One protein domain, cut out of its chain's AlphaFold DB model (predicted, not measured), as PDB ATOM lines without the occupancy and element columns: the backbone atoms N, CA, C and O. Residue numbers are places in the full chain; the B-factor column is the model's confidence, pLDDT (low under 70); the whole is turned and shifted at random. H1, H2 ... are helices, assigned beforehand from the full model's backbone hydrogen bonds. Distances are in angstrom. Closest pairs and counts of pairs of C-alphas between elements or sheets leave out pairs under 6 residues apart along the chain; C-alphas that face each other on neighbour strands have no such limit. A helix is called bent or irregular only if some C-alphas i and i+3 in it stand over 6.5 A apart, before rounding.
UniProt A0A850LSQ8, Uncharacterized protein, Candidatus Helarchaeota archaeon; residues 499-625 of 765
ATOM      1  N   ILE A 499     117.265  87.259 129.834       90.19
ATOM      2  CA  ILE A 499     117.887  86.635 131.013       90.19
ATOM      3  C   ILE A 499     116.918  85.636 131.656       90.19
ATOM      4  O   ILE A 499     117.301  84.495 131.930       90.19
ATOM      5  N   ASP A 500     115.663  86.041 131.860       86.56
ATOM      6  CA  ASP A 500     114.634  85.176 132.435       86.56
ATOM      7  C   ASP A 500     114.363  83.947 131.552       86.56
ATOM      8  O   ASP A 500     114.226  82.842 132.082       86.56
ATOM      9  N   PHE A 501     114.354  84.093 130.221       85.31
ATOM     10  CA  PHE A 501     114.188  82.967 129.291       85.31
ATOM     11  C   PHE A 501     115.299  81.935 129.464       85.31
ATOM     12  O   PHE A 501     115.023  80.745 129.630       85.31
ATOM     13  N   SER A 502     116.552  82.388 129.463       87.31
ATOM     14  CA  SER A 502     117.711  81.503 129.540       87.31
ATOM     15  C   SER A 502     117.810  80.794 130.891       87.31
ATOM     16  O   SER A 502     118.093  79.598 130.947       87.31
ATOM     17  N   GLY A 503     117.506  81.490 131.989       85.06
ATOM     18  CA  GLY A 503     117.543  80.891 133.323       85.06
ATOM     19  C   GLY A 503     116.420  79.888 133.566       85.06
ATOM     20  O   GLY A 503     116.675  78.796 134.077       85.06
ATOM     21  N   ASN A 504     115.192  80.212 133.145       81.94
ATOM     22  CA  ASN A 504     114.044  79.307 133.268       81.94
ATOM     23  C   ASN A 504     114.167  78.074 132.366       81.94
ATOM     24  O   ASN A 504     113.578  77.035 132.663       81.94
ATOM     25  N   PHE A 505     114.957  78.153 131.294       81.94
ATOM     26  CA  PHE A 505     115.334  76.978 130.522       81.94
ATOM     27  C   PHE A 505     116.301  76.071 131.304       81.94
ATOM     28  O   PHE A 505     116.140  74.854 131.307       81.94
ATOM     29  N   ILE A 506     117.297  76.619 131.996       83.50
ATOM     30  CA  ILE A 506     118.317  75.795 132.666       83.50
ATOM     31  C   ILE A 506     117.807  75.187 133.972       83.50
ATOM     32  O   ILE A 506     118.005  73.996 134.200       83.50
ATOM     33  N   LEU A 507     117.134  75.972 134.821       81.31
ATOM     34  CA  LEU A 507     116.765  75.577 136.189       81.31
ATOM     35  C   LEU A 507     116.062  74.205 136.307       81.31
ATOM     36  O   LEU A 507     116.449  73.423 137.179       81.31
ATOM     37  N   PRO A 508     115.078  73.854 135.452       79.12
ATOM     38  CA  PRO A 508     114.412  72.552 135.518       79.12
ATOM     39  C   PRO A 508     115.298  71.365 135.106       79.12
ATOM     40  O   PRO A 508     114.951  70.229 135.417       79.12
ATOM     41  N   ARG A 509     116.411  71.617 134.403       75.56
ATOM     42  CA  ARG A 509     117.283  70.616 133.757       75.56
ATOM     43  C   ARG A 509     118.584  70.354 134.514       75.56
ATOM     44  O   ARG A 509     119.419  69.584 134.058       75.56
ATOM     45  N   VAL A 510     118.781  71.004 135.657       81.50
ATOM     46  CA  VAL A 510     119.927  70.732 136.525       81.50
ATOM     47  C   VAL A 510     119.606  69.503 137.378       81.50
ATOM     48  O   VAL A 510     118.666  69.528 138.165       81.50
ATOM     49  N   ASP A 511     120.374  68.425 137.226       76.81
ATOM     50  CA  ASP A 511     120.020  67.104 137.771       76.81
ATOM     51  C   ASP A 511     120.096  66.995 139.305       76.81
ATOM     52  O   ASP A 511     119.392  66.177 139.900       76.81
ATOM     53  N   SER A 512     120.926  67.809 139.970       83.50
ATOM     54  CA  SER A 512     121.095  67.771 141.430       83.50
ATOM     55  C   SER A 512     120.524  69.011 142.117       83.50
ATOM     56  O   SER A 512     120.663  70.138 141.637       83.50
ATOM     57  N   GLU A 513     119.901  68.812 143.278       82.50
ATOM     58  CA  GLU A 513     119.314  69.903 144.065       82.50
ATOM     59  C   GLU A 513     120.378  70.894 144.571       82.50
ATOM     60  O   GLU A 513     120.123  72.095 144.670       82.50
ATOM     61  N   ASP A 514     121.598  70.420 144.826       82.88
ATOM     62  CA  ASP A 514     122.722  71.268 145.227       82.88
ATOM     63  C   ASP A 514     123.220  72.138 144.063       82.88
ATOM     64  O   ASP A 514     123.425  73.341 144.240       82.88
ATOM     65  N   ASN A 515     123.303  71.587 142.848       83.50
ATOM     66  CA  ASN A 515     123.654  72.359 141.653       83.50
ATOM     67  C   ASN A 515     122.534  73.342 141.283       83.50
ATOM     68  O   ASN A 515     122.818  74.456 140.843       83.50
ATOM     69  N   LYS A 516     121.260  72.978 141.503       85.12
ATOM     70  CA  LYS A 516     120.128  73.906 141.348       85.12
ATOM     71  C   LYS A 516     120.248  75.087 142.293       85.12
ATOM     72  O   LYS A 516     120.064  76.220 141.856       85.12
ATOM     73  N   LYS A 517     120.562  74.854 143.572       85.94
ATOM     74  CA  LYS A 517     120.771  75.931 144.554       85.94
ATOM     75  C   LYS A 517     121.947  76.825 144.171       85.94
ATOM     76  O   LYS A 517     121.813  78.048 144.234       85.94
ATOM     77  N   LEU A 518     123.059  76.223 143.746       84.38
ATOM     78  CA  LEU A 518     124.244  76.938 143.278       84.38
ATOM     79  C   LEU A 518     123.901  77.847 142.090       84.38
ATOM     80  O   LEU A 518     124.096  79.060 142.165       84.38
ATOM     81  N   PHE A 519     123.286  77.288 141.046       85.12
ATOM     82  CA  PHE A 519     122.872  78.054 139.873       85.12
ATOM     83  C   PHE A 519     121.822  79.109 140.204       85.12
ATOM     84  O   PHE A 519     121.910  80.222 139.705       85.12
ATOM     85  N   SER A 520     120.851  78.805 141.069       86.31
ATOM     86  CA  SER A 520     119.798  79.753 141.456       86.31
ATOM     87  C   SER A 520     120.380  81.025 142.068       86.31
ATOM     88  O   SER A 520     119.881  82.117 141.804       86.31
ATOM     89  N   LYS A 521     121.455  80.912 142.859       86.56
ATOM     90  CA  LYS A 521     122.158  82.076 143.410       86.56
ATOM     91  C   LYS A 521     122.768  82.932 142.296       86.56
ATOM     92  O   LYS A 521     122.531  84.136 142.259       86.56
ATOM     93  N   THR A 522     123.501  82.315 141.376       86.31
ATOM     94  CA  THR A 522     124.137  83.010 140.247       86.31
ATOM     95  C   THR A 522     123.100  83.603 139.293       86.31
ATOM     96  O   THR A 522     123.203  84.762 138.902       86.31
ATOM     97  N   PHE A 523     122.040  82.861 138.991       88.94
ATOM     98  CA  PHE A 523     120.927  83.321 138.174       88.94
ATOM     99  C   PHE A 523     120.214  84.524 138.802       88.94
ATOM    100  O   PHE A 523     119.926  85.483 138.095       88.94
ATOM    101  N   ASN A 524     120.004  84.543 140.122       89.31
ATOM    102  CA  ASN A 524     119.449  85.714 140.806       89.31
ATOM    103  C   ASN A 524     120.349  86.956 140.667       89.31
ATOM    104  O   ASN A 524     119.826  88.060 140.509       89.31
ATOM    105  N   ASN A 525     121.677  86.788 140.665       88.81
ATOM    106  CA  ASN A 525     122.618  87.888 140.420       88.81
ATOM    107  C   ASN A 525     122.562  88.393 138.967       88.81
ATOM    108  O   ASN A 525     122.604  89.600 138.730       88.81
ATOM    109  N   LEU A 526     122.432  87.492 137.988       90.88
ATOM    110  CA  LEU A 526     122.245  87.870 136.580       90.88
ATOM    111  C   LEU A 526     120.896  88.568 136.374       90.88
ATOM    112  O   LEU A 526     120.816  89.604 135.719       90.88
ATOM    113  N   LYS A 527     119.835  88.055 137.000       91.19
ATOM    114  CA  LYS A 527     118.489  88.634 136.970       91.19
ATOM    115  C   LYS A 527     118.439  90.032 137.589       91.19
ATOM    116  O   LYS A 527     117.643  90.862 137.148       91.19
ATOM    117  N   SER A 528     119.283  90.327 138.581       91.06
ATOM    118  CA  SER A 528     119.355  91.667 139.170       91.06
ATOM    119  C   SER A 528     120.059  92.688 138.270       91.06
ATOM    120  O   SER A 528     119.778  93.881 138.405       91.06
ATOM    121  N   TYR A 529     120.878  92.252 137.304       91.88
ATOM    122  CA  TYR A 529     121.715  93.121 136.467       91.88
ATOM    123  C   TYR A 529     120.945  94.275 135.797       91.88
ATOM    124  O   TYR A 529     121.308  95.429 136.034       91.88
ATOM    125  N   PRO A 530     119.843  94.062 135.042       91.69
ATOM    126  CA  PRO A 530     119.167  95.173 134.364       91.69
ATOM    127  C   PRO A 530     118.606  96.212 135.343       91.69
ATOM    128  O   PRO A 530     118.620  97.413 135.072       91.69
ATOM    129  N   ARG A 531     118.125  95.754 136.504       91.00
ATOM    130  CA  ARG A 531     117.599  96.621 137.561       91.00
ATOM    131  C   ARG A 531     118.721  97.383 138.268       91.00
ATOM    132  O   ARG A 531     118.543  98.567 138.548       91.00
ATOM    133  N   GLU A 532     119.845  96.733 138.559       90.50
ATOM    134  CA  GLU A 532     121.000  97.360 139.212       90.50
ATOM    135  C   GLU A 532     121.689  98.379 138.298       90.50
ATOM    136  O   GLU A 532     121.978  99.478 138.756       90.50
ATOM    137  N   VAL A 533     121.844  98.101 136.999       90.00
ATOM    138  CA  VAL A 533     122.373  99.078 136.024       90.00
ATOM    139  C   VAL A 533     121.502 100.336 135.972       90.00
ATOM    140  O   VAL A 533     122.017 101.457 136.020       90.00
ATOM    141  N   LEU A 534     120.173 100.174 135.929       87.25
ATOM    142  CA  LEU A 534     119.240 101.303 136.000       87.25
ATOM    143  C   LEU A 534     119.380 102.063 137.324       87.25
ATOM    144  O   LEU A 534     119.456 103.290 137.310       87.25
ATOM    145  N   PHE A 535     119.459 101.348 138.450       87.81
ATOM    146  CA  PHE A 535     119.643 101.950 139.769       87.81
ATOM    147  C   PHE A 535     120.946 102.752 139.862       87.81
ATOM    148  O   PHE A 535     120.904 103.895 140.299       87.81
ATOM    149  N   LEU A 536     122.081 102.196 139.428       87.75
ATOM    150  CA  LEU A 536     123.388 102.860 139.466       87.75
ATOM    151  C   LEU A 536     123.390 104.125 138.603       87.75
ATOM    152  O   LEU A 536     123.832 105.182 139.052       87.75
ATOM    153  N   THR A 537     122.809 104.046 137.403       87.38
ATOM    154  CA  THR A 537     122.638 105.205 136.513       87.38
ATOM    155  C   THR A 537     121.804 106.304 137.182       87.38
ATOM    156  O   THR A 537     122.144 107.484 137.107       87.38
ATOM    157  N   GLU A 538     120.704 105.930 137.843       85.69
ATOM    158  CA  GLU A 538     119.844 106.864 138.576       85.69
ATOM    159  C   GLU A 538     120.539 107.436 139.817       85.69
ATOM    160  O   GLU A 538     120.414 108.629 140.081       85.69
ATOM    161  N   TYR A 539     121.274 106.613 140.561       87.00
ATOM    162  CA  TYR A 539     121.974 106.989 141.786       87.00
ATOM    163  C   TYR A 539     123.076 108.015 141.513       87.00
ATOM    164  O   TYR A 539     123.121 109.053 142.171       87.00
ATOM    165  N   LEU A 540     123.894 107.786 140.480       87.44
ATOM    166  CA  LEU A 540     124.960 108.701 140.062       87.44
ATOM    167  C   LEU A 540     124.465 110.085 139.644       87.44
ATOM    168  O   LEU A 540     125.240 111.033 139.674       87.44
ATOM    169  N   LEU A 541     123.211 110.209 139.216       85.94
ATOM    170  CA  LEU A 541     122.638 111.468 138.728       85.94
ATOM    171  C   LEU A 541     121.525 112.002 139.638       85.94
ATOM    172  O   LEU A 541     120.815 112.947 139.266       85.94
ATOM    173  N   ARG A 542     121.366 111.391 140.818       84.00
ATOM    174  CA  ARG A 542     120.375 111.742 141.832       84.00
ATOM    175  C   ARG A 542     120.734 113.064 142.502       84.00
ATOM    176  O   ARG A 542     121.904 113.331 142.748       84.00
ATOM    177  N   TYR A 543     119.734 113.860 142.876       77.88
ATOM    178  CA  TYR A 543     119.947 115.153 143.534       77.88
ATOM    179  C   TYR A 543     120.764 115.054 144.837       77.88
ATOM    180  O   TYR A 543     121.765 115.755 145.008       77.88
ATOM    181  N   SER A 544     120.401 114.135 145.738       76.75
ATOM    182  CA  SER A 544     121.118 113.902 147.005       76.75
ATOM    183  C   SER A 544     122.574 113.441 146.840       76.75
ATOM    184  O   SER A 544     123.341 113.453 147.804       76.75
ATOM    185  N   VAL A 545     122.974 113.048 145.628       85.44
ATOM    186  CA  VAL A 545     124.327 112.599 145.293       85.44
ATOM    187  C   VAL A 545     125.027 113.662 144.450       85.44
ATOM    188  O   VAL A 545     125.922 114.340 144.943       85.44
ATOM    189  N   PHE A 546     124.577 113.870 143.216       84.56
ATOM    190  CA  PHE A 546     125.237 114.724 142.237       84.56
ATOM    191  C   PHE A 546     125.136 116.216 142.576       84.56
ATOM    192  O   PHE A 546     126.146 116.910 142.654       84.56
ATOM    193  N   ASN A 547     123.931 116.729 142.840       80.38
ATOM    194  CA  ASN A 547     123.771 118.141 143.201       80.38
ATOM    195  C   ASN A 547     124.414 118.436 144.560       80.38
ATOM    196  O   ASN A 547     125.014 119.491 144.736       80.38
ATOM    197  N   THR A 548     124.338 117.492 145.502       78.62
ATOM    198  CA  THR A 548     125.007 117.609 146.807       78.62
ATOM    199  C   THR A 548     126.526 117.661 146.658       78.62
ATOM    200  O   THR A 548     127.155 118.507 147.285       78.62
ATOM    201  N   PHE A 549     127.110 116.856 145.769       86.00
ATOM    202  CA  PHE A 549     128.523 116.962 145.406       86.00
ATOM    203  C   PHE A 549     128.878 118.368 144.897       86.00
ATOM    204  O   PHE A 549     129.824 118.970 145.407       86.00
ATOM    205  N   LEU A 550     128.075 118.927 143.979       80.50
ATOM    206  CA  LEU A 550     128.263 120.294 143.466       80.50
ATOM    207  C   LEU A 550     128.096 121.381 144.550       80.50
ATOM    208  O   LEU A 550     128.685 122.455 144.432       80.50
ATOM    209  N   PHE A 551     127.285 121.141 145.588       75.81
ATOM    210  CA  PHE A 551     127.141 122.050 146.733       75.81
ATOM    211  C   PHE A 551     128.320 121.966 147.701       75.81
ATOM    212  O   PHE A 551     128.825 122.999 148.129       75.81
ATOM    213  N   GLU A 552     128.728 120.756 148.080       76.31
ATOM    214  CA  GLU A 552     129.732 120.523 149.123       76.31
ATOM    215  C   GLU A 552     131.163 120.784 148.639       76.31
ATOM    216  O   GLU A 552     132.035 121.090 149.450       76.31
ATOM    217  N   ASN A 553     131.403 120.702 147.327       74.69
ATOM    218  CA  ASN A 553     132.731 120.831 146.731       74.69
ATOM    219  C   ASN A 553     132.853 122.048 145.803       74.69
ATOM    220  O   ASN A 553     133.716 122.046 144.939       74.69
ATOM    221  N   GLU A 554     132.030 123.093 145.971       68.75
ATOM    222  CA  GLU A 554     131.998 124.283 145.090       68.75
ATOM    223  C   GLU A 554     133.383 124.876 144.773       68.75
ATOM    224  O   GLU A 554     133.613 125.315 143.652       68.75
ATOM    225  N   GLU A 555     134.301 124.879 145.742       64.69
ATOM    226  CA  GLU A 555     135.658 125.422 145.582       64.69
ATOM    227  C   GLU A 555     136.652 124.441 144.933       64.69
ATOM    228  O   GLU A 555     137.762 124.837 144.584       64.69
ATOM    229  N   LYS A 556     136.270 123.167 144.803       64.50
ATOM    230  CA  LYS A 556     137.106 122.060 144.321       64.50
ATOM    231  C   LYS A 556     136.676 121.532 142.950       64.50
ATOM    232  O   LYS A 556     137.536 121.136 142.171       64.50
ATOM    233  N   VAL A 557     135.379 121.625 142.615       67.25
ATOM    234  CA  VAL A 557     134.844 121.176 141.322       67.25
ATOM    235  C   VAL A 557     135.572 121.892 140.176       67.25
ATOM    236  O   VAL A 557     135.334 123.067 139.901       67.25
ATOM    237  N   SER A 558     136.459 121.150 139.520       66.81
ATOM    238  CA  SER A 558     137.361 121.642 138.479       66.81
ATOM    239  C   SER A 558     136.751 121.545 137.079       66.81
ATOM    240  O   SER A 558     135.983 120.628 136.786       66.81
ATOM    241  N   GLU A 559     137.165 122.460 136.198       69.56
ATOM    242  CA  GLU A 559     136.957 122.406 134.739       69.56
ATOM    243  C   GLU A 559     137.805 121.308 134.058       69.56
ATOM    244  O   GLU A 559     137.644 121.014 132.871       69.56
ATOM    245  N   ASN A 560     138.718 120.686 134.816       75.88
ATOM    246  CA  ASN A 560     139.485 119.524 134.392       75.88
ATOM    247  C   ASN A 560     138.684 118.224 134.654       75.88
ATOM    248  O   ASN A 560     138.353 117.930 135.812       75.88
ATOM    249  N   PRO A 561     138.398 117.409 133.617       77.06
ATOM    250  CA  PRO A 561     137.710 116.119 133.740       77.06
ATOM    251  C   PRO A 561     138.391 115.106 134.663       77.06
ATOM    252  O   PRO A 561     137.696 114.299 135.282       77.06
ATOM    253  N   ASP A 562     139.717 115.165 134.780       80.44
ATOM    254  CA  ASP A 562     140.518 114.299 135.640       80.44
ATOM    255  C   ASP A 562     140.204 114.544 137.121       80.44
ATOM    256  O   ASP A 562     139.656 113.683 137.814       80.44
ATOM    257  N   SER A 563     140.425 115.783 137.564       80.88
ATOM    258  CA  SER A 563     140.170 116.201 138.944       80.88
ATOM    259  C   SER A 563     138.692 116.080 139.320       80.88
ATOM    260  O   SER A 563     138.374 115.626 140.414       80.88
ATOM    261  N   PHE A 564     137.770 116.409 138.406       83.88
ATOM    262  CA  PHE A 564     136.332 116.234 138.638       83.88
ATOM    263  C   PHE A 564     135.955 114.775 138.917       83.88
ATOM    264  O   PHE A 564     135.180 114.497 139.833       83.88
ATOM    265  N   SER A 565     136.490 113.842 138.126       86.12
ATOM    266  CA  SER A 565     136.170 112.417 138.245       86.12
ATOM    267  C   SER A 565     136.739 111.829 139.534       86.12
ATOM    268  O   SER A 565     136.039 111.097 140.231       86.12
ATOM    269  N   GLU A 566     137.972 112.199 139.891       85.75
ATOM    270  CA  GLU A 566     138.614 111.782 141.140       85.75
ATOM    271  C   GLU A 566     137.865 112.310 142.375       85.75
ATOM    272  O   GLU A 566     137.579 111.561 143.312       85.75
ATOM    273  N   GLU A 567     137.482 113.587 142.374       86.12
ATOM    274  CA  GLU A 567     136.707 114.177 143.468       86.12
ATOM    275  C   GLU A 567     135.325 113.542 143.607       86.12
ATOM    276  O   GLU A 567     134.869 113.289 144.727       86.12
ATOM    277  N   TYR A 568     134.673 113.241 142.483       87.56
ATOM    278  CA  TYR A 568     133.374 112.587 142.506       87.56
ATOM    279  C   TYR A 568     133.468 111.141 143.006       87.56
ATOM    280  O   TYR A 568     132.655 110.727 143.834       87.56
ATOM    281  N   LEU A 569     134.494 110.389 142.595       85.88
ATOM    282  CA  LEU A 569     134.775 109.050 143.122       85.88
ATOM    283  C   LEU A 569     135.003 109.074 144.635       85.88
ATOM    284  O   LEU A 569     134.356 108.323 145.364       85.88
ATOM    285  N   ASN A 570     135.841 109.989 145.122       83.94
ATOM    286  CA  ASN A 570     136.112 110.149 146.553       83.94
ATOM    287  C   ASN A 570     134.847 110.512 147.352       83.94
ATOM    288  O   ASN A 570     134.661 110.059 148.485       83.94
ATOM    289  N   PHE A 571     133.957 111.316 146.765       85.62
ATOM    290  CA  PHE A 571     132.659 111.637 147.355       85.62
ATOM    291  C   PHE A 571     131.733 110.410 147.446       85.62
ATOM    292  O   PHE A 571     130.984 110.263 148.419       85.62
ATOM    293  N   LEU A 572     131.786 109.520 146.452       85.00
ATOM    294  CA  LEU A 572     130.957 108.318 146.383       85.00
ATOM    295  C   LEU A 572     131.471 107.167 147.249       85.00
ATOM    296  O   LEU A 572     130.643 106.427 147.779       85.00
ATOM    297  N   ASP A 573     132.784 107.036 147.434       76.31
ATOM    298  CA  ASP A 573     133.426 105.892 148.098       76.31
ATOM    299  C   ASP A 573     132.785 105.571 149.461       76.31
ATOM    300  O   ASP A 573     132.263 104.477 149.681       76.31
ATOM    301  N   ARG A 574     132.627 106.585 150.327       70.06
ATOM    302  CA  ARG A 574     131.979 106.443 151.651       70.06
ATOM    303  C   ARG A 574     130.497 106.064 151.594       70.06
ATOM    304  O   ARG A 574     129.961 105.542 152.571       70.06
ATOM    305  N   ARG A 575     129.810 106.386 150.497       75.56
ATOM    306  CA  ARG A 575     128.368 106.149 150.319       75.56
ATOM    307  C   ARG A 575     128.094 104.786 149.681       75.56
ATOM    308  O   ARG A 575     127.068 104.177 149.975       75.56
ATOM    309  N   LEU A 576     129.010 104.302 148.844       72.25
ATOM    310  CA  LEU A 576     128.897 103.029 148.135       72.25
ATOM    311  C   LEU A 576     129.236 101.828 149.016       72.25
ATOM    312  O   LEU A 576     128.577 100.800 148.885       72.25
ATOM    313  N   THR A 577     130.162 101.953 149.976       67.31
ATOM    314  CA  THR A 577     130.499 100.842 150.891       67.31
ATOM    315  C   THR A 577     129.288 100.351 151.701       67.31
ATOM    316  O   THR A 577     129.245  99.202 152.136       67.31
ATOM    317  N   ALA A 578     128.281 101.208 151.900       70.56
ATOM    318  CA  ALA A 578     127.043 100.860 152.593       70.56
ATOM    319  C   ALA A 578     126.027 100.104 151.708       70.56
ATOM    320  O   ALA A 578     125.100  99.484 152.235       70.56
ATOM    321  N   MET A 579     126.173 100.140 150.378       76.88
ATOM    322  CA  MET A 579     125.226  99.546 149.431       76.88
ATOM    323  C   MET A 579     125.634  98.120 149.056       76.88
ATOM    324  O   MET A 579     126.643  97.896 148.391       76.88
ATOM    325  N   LYS A 580     124.810  97.140 149.436       78.25
ATOM    326  CA  LYS A 580     124.977  95.731 149.044       78.25
ATOM    327  C   LYS A 580     124.426  95.490 147.631       78.25
ATOM    328  O   LYS A 580     123.337  94.937 147.496       78.25
ATOM    329  N   LEU A 581     125.143  95.940 146.603       80.25
ATOM    330  CA  LEU A 581     124.836  95.646 145.196       80.25
ATOM    331  C   LEU A 581     125.839  94.637 144.637       80.25
ATOM    332  O   LEU A 581     127.000  94.623 145.046       80.25
ATOM    333  N   ASN A 582     125.387  93.807 143.700       83.12
ATOM    334  CA  ASN A 582     126.220  92.787 143.068       83.12
ATOM    335  C   ASN A 582     127.145  93.388 142.002       83.12
ATOM    336  O   ASN A 582     128.195  92.822 141.722       83.12
ATOM    337  N   TRP A 583     126.758  94.529 141.423       83.38
ATOM    338  CA  TRP A 583     127.419  95.119 140.256       83.38
ATOM    339  C   TRP A 583     128.011  96.517 140.518       83.38
ATOM    340  O   TRP A 583     128.106  97.332 139.602       83.38
ATOM    341  N   ASN A 584     128.406  96.811 141.764       80.00
ATOM    342  CA  ASN A 584     128.968  98.112 142.167       80.00
ATOM    343  C   ASN A 584     130.199  98.531 141.348       80.00
ATOM    344  O   ASN A 584     130.355  99.715 141.054       80.00
ATOM    345  N   ASP A 585     131.040  97.580 140.938       79.88
ATOM    346  CA  ASP A 585     132.278  97.868 140.204       79.88
ATOM    347  C   ASP A 585     132.018  98.523 138.835       79.88
ATOM    348  O   ASP A 585     132.850  99.285 138.343       79.88
ATOM    349  N   LEU A 586     130.826  98.321 138.248       81.69
ATOM    350  CA  LEU A 586     130.425  99.001 137.010       81.69
ATOM    351  C   LEU A 586     130.446 100.524 137.161       81.69
ATOM    352  O   LEU A 586     130.806 101.226 136.223       81.69
ATOM    353  N   LEU A 587     130.075 101.037 138.336       80.31
ATOM    354  CA  LEU A 587     130.054 102.470 138.607       80.31
ATOM    355  C   LEU A 587     131.462 103.062 138.555       80.31
ATOM    356  O   LEU A 587     131.656 104.114 137.944       80.31
ATOM    357  N   LEU A 588     132.423 102.388 139.193       80.81
ATOM    358  CA  LEU A 588     133.819 102.825 139.230       80.81
ATOM    359  C   LEU A 588     134.395 102.855 137.815       80.81
ATOM    360  O   LEU A 588     134.976 103.863 137.412       80.81
ATOM    361  N   ASN A 589     134.125 101.803 137.040       85.31
ATOM    362  CA  ASN A 589     134.550 101.714 135.648       85.31
ATOM    363  C   ASN A 589     133.948 102.839 134.800       85.31
ATOM    364  O   ASN A 589     134.671 103.465 134.041       85.31
ATOM    365  N   TRP A 590     132.663 103.180 134.960       90.12
ATOM    366  CA  TRP A 590     132.069 104.264 134.168       90.12
ATOM    367  C   TRP A 590     132.689 105.630 134.474       90.12
ATOM    368  O   TRP A 590     132.858 106.441 133.567       90.12
ATOM    369  N   ILE A 591     133.008 105.926 135.736       86.25
ATOM    370  CA  ILE A 591     133.625 107.216 136.068       86.25
ATOM    371  C   ILE A 591     135.069 107.273 135.547       86.25
ATOM    372  O   ILE A 591     135.476 108.312 135.022       86.25
ATOM    373  N   ASP A 592     135.814 106.168 135.615       85.81
ATOM    374  CA  ASP A 592     137.164 106.100 135.043       85.81
ATOM    375  C   ASP A 592     137.149 106.145 133.503       85.81
ATOM    376  O   ASP A 592     137.933 106.872 132.897       85.81
ATOM    377  N   ASP A 593     136.186 105.493 132.846       88.00
ATOM    378  CA  ASP A 593     135.986 105.588 131.394       88.00
ATOM    379  C   ASP A 593     135.705 107.044 130.971       88.00
ATOM    380  O   ASP A 593     136.282 107.549 130.003       88.00
ATOM    381  N   PHE A 594     134.857 107.767 131.720       88.75
ATOM    382  CA  PHE A 594     134.582 109.183 131.453       88.75
ATOM    383  C   PHE A 594     135.847 110.041 131.550       88.75
ATOM    384  O   PHE A 594     136.079 110.901 130.690       88.75
ATOM    385  N   ARG A 595     136.652 109.802 132.592       85.69
ATOM    386  CA  ARG A 595     137.947 110.447 132.817       85.69
ATOM    387  C   ARG A 595     138.869 110.224 131.619       85.69
ATOM    388  O   ARG A 595     139.368 111.194 131.049       85.69
ATOM    389  N   GLN A 596     139.038 108.975 131.190       85.19
ATOM    390  CA  GLN A 596     139.907 108.609 130.069       85.19
ATOM    391  C   GLN A 596     139.450 109.234 128.737       85.19
ATOM    392  O   GLN A 596     140.270 109.762 127.988       85.19
ATOM    393  N   GLU A 597     138.144 109.257 128.445       82.75
ATOM    394  CA  GLU A 597     137.605 109.819 127.191       82.75
ATOM    395  C   GLU A 597     137.698 111.364 127.088       82.75
ATOM    396  O   GLU A 597     137.527 111.944 125.997       82.75
ATOM    397  N   ASN A 598     137.948 112.053 128.211       79.62
ATOM    398  CA  ASN A 598     137.902 113.518 128.309       79.62
ATOM    399  C   ASN A 598     139.168 114.174 128.888       79.62
ATOM    400  O   ASN A 598     139.179 115.396 129.003       79.62
ATOM    401  N   ILE A 599     140.230 113.414 129.170       71.12
ATOM    402  CA  ILE A 599     141.454 113.875 129.857       71.12
ATOM    403  C   ILE A 599     142.117 115.129 129.236       71.12
ATOM    404  O   ILE A 599     142.675 115.937 129.969       71.12
ATOM    405  N   ASP A 600     141.972 115.355 127.923       65.31
ATOM    406  CA  ASP A 600     142.584 116.487 127.195       65.31
ATOM    407  C   ASP A 600     141.588 117.589 126.767       65.31
ATOM    408  O   ASP A 600     141.872 118.393 125.874       65.31
ATOM    409  N   LYS A 601     140.372 117.611 127.327       68.75
ATOM    410  CA  LYS A 601     139.294 118.525 126.901       68.75
ATOM    411  C   LYS A 601     138.851 119.419 128.054       68.75
ATOM    412  O   LYS A 601     137.773 119.201 128.609       68.75
ATOM    413  N   GLU A 602     139.653 120.433 128.379       62.81
ATOM    414  CA  GLU A 602     139.198 121.528 129.246       62.81
ATOM    415  C   GLU A 602     137.950 122.173 128.636       62.81
ATOM    416  O   GLU A 602     137.902 122.499 127.445       62.81
ATOM    417  N   LYS A 603     136.905 122.287 129.452       70.38
ATOM    418  CA  LYS A 603     135.604 122.819 129.059       70.38
ATOM    419  C   LYS A 603     135.053 123.656 130.194       70.38
ATOM    420  O   LYS A 603     135.349 123.399 131.356       70.38
ATOM    421  N   LEU A 604     134.162 124.584 129.858       74.56
ATOM    422  CA  LEU A 604     133.359 125.269 130.865       74.56
ATOM    423  C   LEU A 604     132.665 124.229 131.752       74.56
ATOM    424  O   LEU A 604     132.119 123.238 131.250       74.56
ATOM    425  N   LEU A 605     132.628 124.473 133.064       74.06
ATOM    426  CA  LEU A 605     132.068 123.526 134.031       74.06
ATOM    427  C   LEU A 605     130.636 123.087 133.669       74.06
ATOM    428  O   LEU A 605     130.255 121.932 133.871       74.06
ATOM    429  N   PHE A 606     129.842 123.979 133.065       74.81
ATOM    430  CA  PHE A 606     128.497 123.650 132.590       74.81
ATOM    431  C   PHE A 606     128.484 122.599 131.475       74.81
ATOM    432  O   PHE A 606     127.661 121.675 131.485       74.81
ATOM    433  N   GLU A 607     129.404 122.704 130.521       78.12
ATOM    434  CA  GLU A 607     129.554 121.714 129.462       78.12
ATOM    435  C   GLU A 607     130.077 120.393 130.015       78.12
ATOM    436  O   GLU A 607     129.583 119.336 129.627       78.12
ATOM    437  N   GLN A 608     131.039 120.429 130.936       80.56
ATOM    438  CA  GLN A 608     131.578 119.229 131.573       80.56
ATOM    439  C   GLN A 608     130.509 118.468 132.361       80.56
ATOM    440  O   GLN A 608     130.347 117.267 132.152       80.56
ATOM    441  N   VAL A 609     129.711 119.161 133.178       80.19
ATOM    442  CA  VAL A 609     128.578 118.572 133.908       80.19
ATOM    443  C   VAL A 609     127.556 117.959 132.946       80.19
ATOM    444  O   VAL A 609     127.120 116.825 133.144       80.19
ATOM    445  N   ASN A 610     127.202 118.653 131.861       79.62
ATOM    446  CA  ASN A 610     126.303 118.092 130.850       79.62
ATOM    447  C   ASN A 610     126.902 116.883 130.123       79.62
ATOM    448  O   ASN A 610     126.179 115.929 129.826       79.62
ATOM    449  N   ASN A 611     128.200 116.908 129.826       84.62
ATOM    450  CA  ASN A 611     128.896 115.791 129.196       84.62
ATOM    451  C   ASN A 611     128.919 114.580 130.123       84.62
ATOM    452  O   ASN A 611     128.583 113.493 129.668       84.62
ATOM    453  N   PHE A 612     129.194 114.774 131.413       87.06
ATOM    454  CA  PHE A 612     129.127 113.719 132.419       87.06
ATOM    455  C   PHE A 612     127.716 113.116 132.520       87.06
ATOM    456  O   PHE A 612     127.549 111.904 132.390       87.06
ATOM    457  N   ILE A 613     126.673 113.951 132.640       84.50
ATOM    458  CA  ILE A 613     125.271 113.494 132.685       84.50
ATOM    459  C   ILE A 613     124.916 112.674 131.435       84.50
ATOM    460  O   ILE A 613     124.289 111.616 131.533       84.50
ATOM    461  N   ASN A 614     125.297 113.155 130.248       85.19
ATOM    462  CA  ASN A 614     125.024 112.456 128.993       85.19
ATOM    463  C   ASN A 614     125.825 111.156 128.874       85.19
ATOM    464  O   ASN A 614     125.273 110.159 128.409       85.19
ATOM    465  N   PHE A 615     127.083 111.158 129.315       89.56
ATOM    466  CA  PHE A 615     127.949 109.990 129.313       89.56
ATOM    467  C   PHE A 615     127.369 108.886 130.200       89.56
ATOM    468  O   PHE A 615     127.061 107.813 129.684       89.56
ATOM    469  N   ILE A 616     127.088 109.170 131.478       89.81
ATOM    470  CA  ILE A 616     126.506 108.193 132.416       89.81
ATOM    471  C   ILE A 616     125.171 107.655 131.893       89.81
ATOM    472  O   ILE A 616     124.930 106.449 131.912       89.81
ATOM    473  N   LYS A 617     124.317 108.525 131.335       83.94
ATOM    474  CA  LYS A 617     123.065 108.103 130.691       83.94
ATOM    475  C   LYS A 617     123.313 107.136 129.530       83.94
ATOM    476  O   LYS A 617     122.587 106.153 129.394       83.94
ATOM    477  N   SER A 618     124.284 107.443 128.672       88.00
ATOM    478  CA  SER A 618     124.602 106.626 127.501       88.00
ATOM    479  C   SER A 618     125.212 105.280 127.889       88.00
ATOM    480  O   SER A 618     124.803 104.265 127.334       88.00
ATOM    481  N   GLN A 619     126.085 105.249 128.902       89.38
ATOM    482  CA  GLN A 619     126.657 104.014 129.434       89.38
ATOM    483  C   GLN A 619     125.583 103.133 130.062       89.38
ATOM    484  O   GLN A 619     125.461 101.970 129.693       89.38
ATOM    485  N   GLY A 620     124.718 103.696 130.912       87.62
ATOM    486  CA  GLY A 620     123.596 102.957 131.490       87.62
ATOM    487  C   GLY A 620     122.677 102.335 130.433       87.62
ATOM    488  O   GLY A 620     122.229 101.204 130.591       87.62
ATOM    489  N   GLN A 621     122.421 103.032 129.318       86.81
ATOM    490  CA  GLN A 621     121.650 102.480 128.194       86.81
ATOM    491  C   GLN A 621     122.414 101.396 127.427       86.81
ATOM    492  O   GLN A 621     121.841 100.346 127.141       86.81
ATOM    493  N   LYS A 622     123.695 101.631 127.130       90.44
ATOM    494  CA  LYS A 622     124.575 100.693 126.421       90.44
ATOM    495  C   LYS A 622     124.719  99.374 127.180       90.44
ATOM    496  O   LYS A 622     124.655  98.308 126.582       90.44
ATOM    497  N   GLN A 623     124.841  99.426 128.504       89.88
ATOM    498  CA  GLN A 623     124.974  98.240 129.354       89.88
ATOM    499  C   GLN A 623     123.700  97.383 129.401       89.88
ATOM    500  O   GLN A 623     123.772  96.203 129.727       89.88
ATOM    501  N   LEU A 624     122.541  97.942 129.035       89.69
ATOM    502  CA  LEU A 624     121.284  97.201 128.889       89.69
ATOM    503  C   LEU A 624     121.122  96.564 127.499       89.69
ATOM    504  O   LEU A 624     120.114  95.899 127.244       89.69
ATOM    505  N   GLU A 625     122.076  96.757 126.585       90.88
ATOM    506  CA  GLU A 625     122.065  96.086 125.291       90.88
ATOM    507  C   GLU A 625     122.459  94.608 125.446       90.88
ATOM    508  O   GLU A 625     123.516  94.312 126.008       90.88
TER     509      GLU A 625
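This is residues 499 to 625 of the 765 residues of an uncharacterized protein of Candidatus Helarchaeota archaeon (UniProt A0A850LSQ8). Look first for the long bent helix H2: H1 folds back beside its first arm H2a, and this helical hairpin makes an arm at one end of the domain. The second arm, H2b, runs into a body of helices, where H6 runs beside it the opposite way and the H4 and H5 hairpin crosses H6. The printed part has 127 residues, 98 of them in six named helices, H1 to H6 in order along the chain, with no named strand; the class is all helix. The whole is loose, with a radius of gyration of the C-alphas of 18.4 A, and spans 60 by 27 by 21 A.

Begin with H2, residues 513 to 540, assigned as one helix by its hydrogen bonds but bent: C-alphas 527 and 530 are 7.1 A apart, and its arms H2a, residues 513 to 527, and H2b, residues 530 to 540, stand at a steep tilt of 41 degrees. H1, residues 499 to 509, touches H2a in a hairpin at a shallow tilt of 2 degrees; the closest C-alphas, of Ile 499 and Lys 527, are 6.3 A apart. H6, residues 605 to 623, touches H2b with residues 616 to 623 alone, opposite ways at 8 degrees, a shallow tilt; the closest C-alphas are those of Thr 537 and Gly 620, 5.6 A. H5, residues 585 to 598, touches H6 at a steep tilt of 48 degrees, closest at the C-alphas of Phe 594 and Phe 615, 7.0 A. H4, residues 561 to 576, forms a hairpin with H5, closest at the C-alphas of Asp 562 and Arg 595, 5.4 A. H3, residues 543 to 552, only just touches H4, with 3 pairs of C-alphas within 8 A, the closest those of Phe 549 and Phe 571, 7.0 A. H1 and H2a are apart from H3, H4, H5 and H6. Every O i to N i+4 pair is within hydrogen-bond range in H2a, H2b, H5 and H6; the counts are 5 of 7 in H1, 5 of 6 in H3 and 10 of 12 in H4.

Find C-alpha 513 at (119.314, 69.903, 144.065); from there H2a runs 20.0 A, and H2b, 15.8 A, ends at C-alpha 540, (124.960, 108.701, 140.062). H6 runs 26.7 A to C-alpha 623 at (124.974, 98.240, 129.354), H4 21.4 A and H5 20.4 A. H1 and H4 are only just irregular: C-alphas 505 and 508 are 6.7 A apart, 571 and 574 6.8 A.

The farthest C-alphas, of Asp 511 and Glu 555, are 60.9 A apart. The printed part has no cut; the links H1 to H2 and H2 to H3 are tight, the others short. Look for pLDDT under 70 at residues 554 to 559, 577 and 600 to 602.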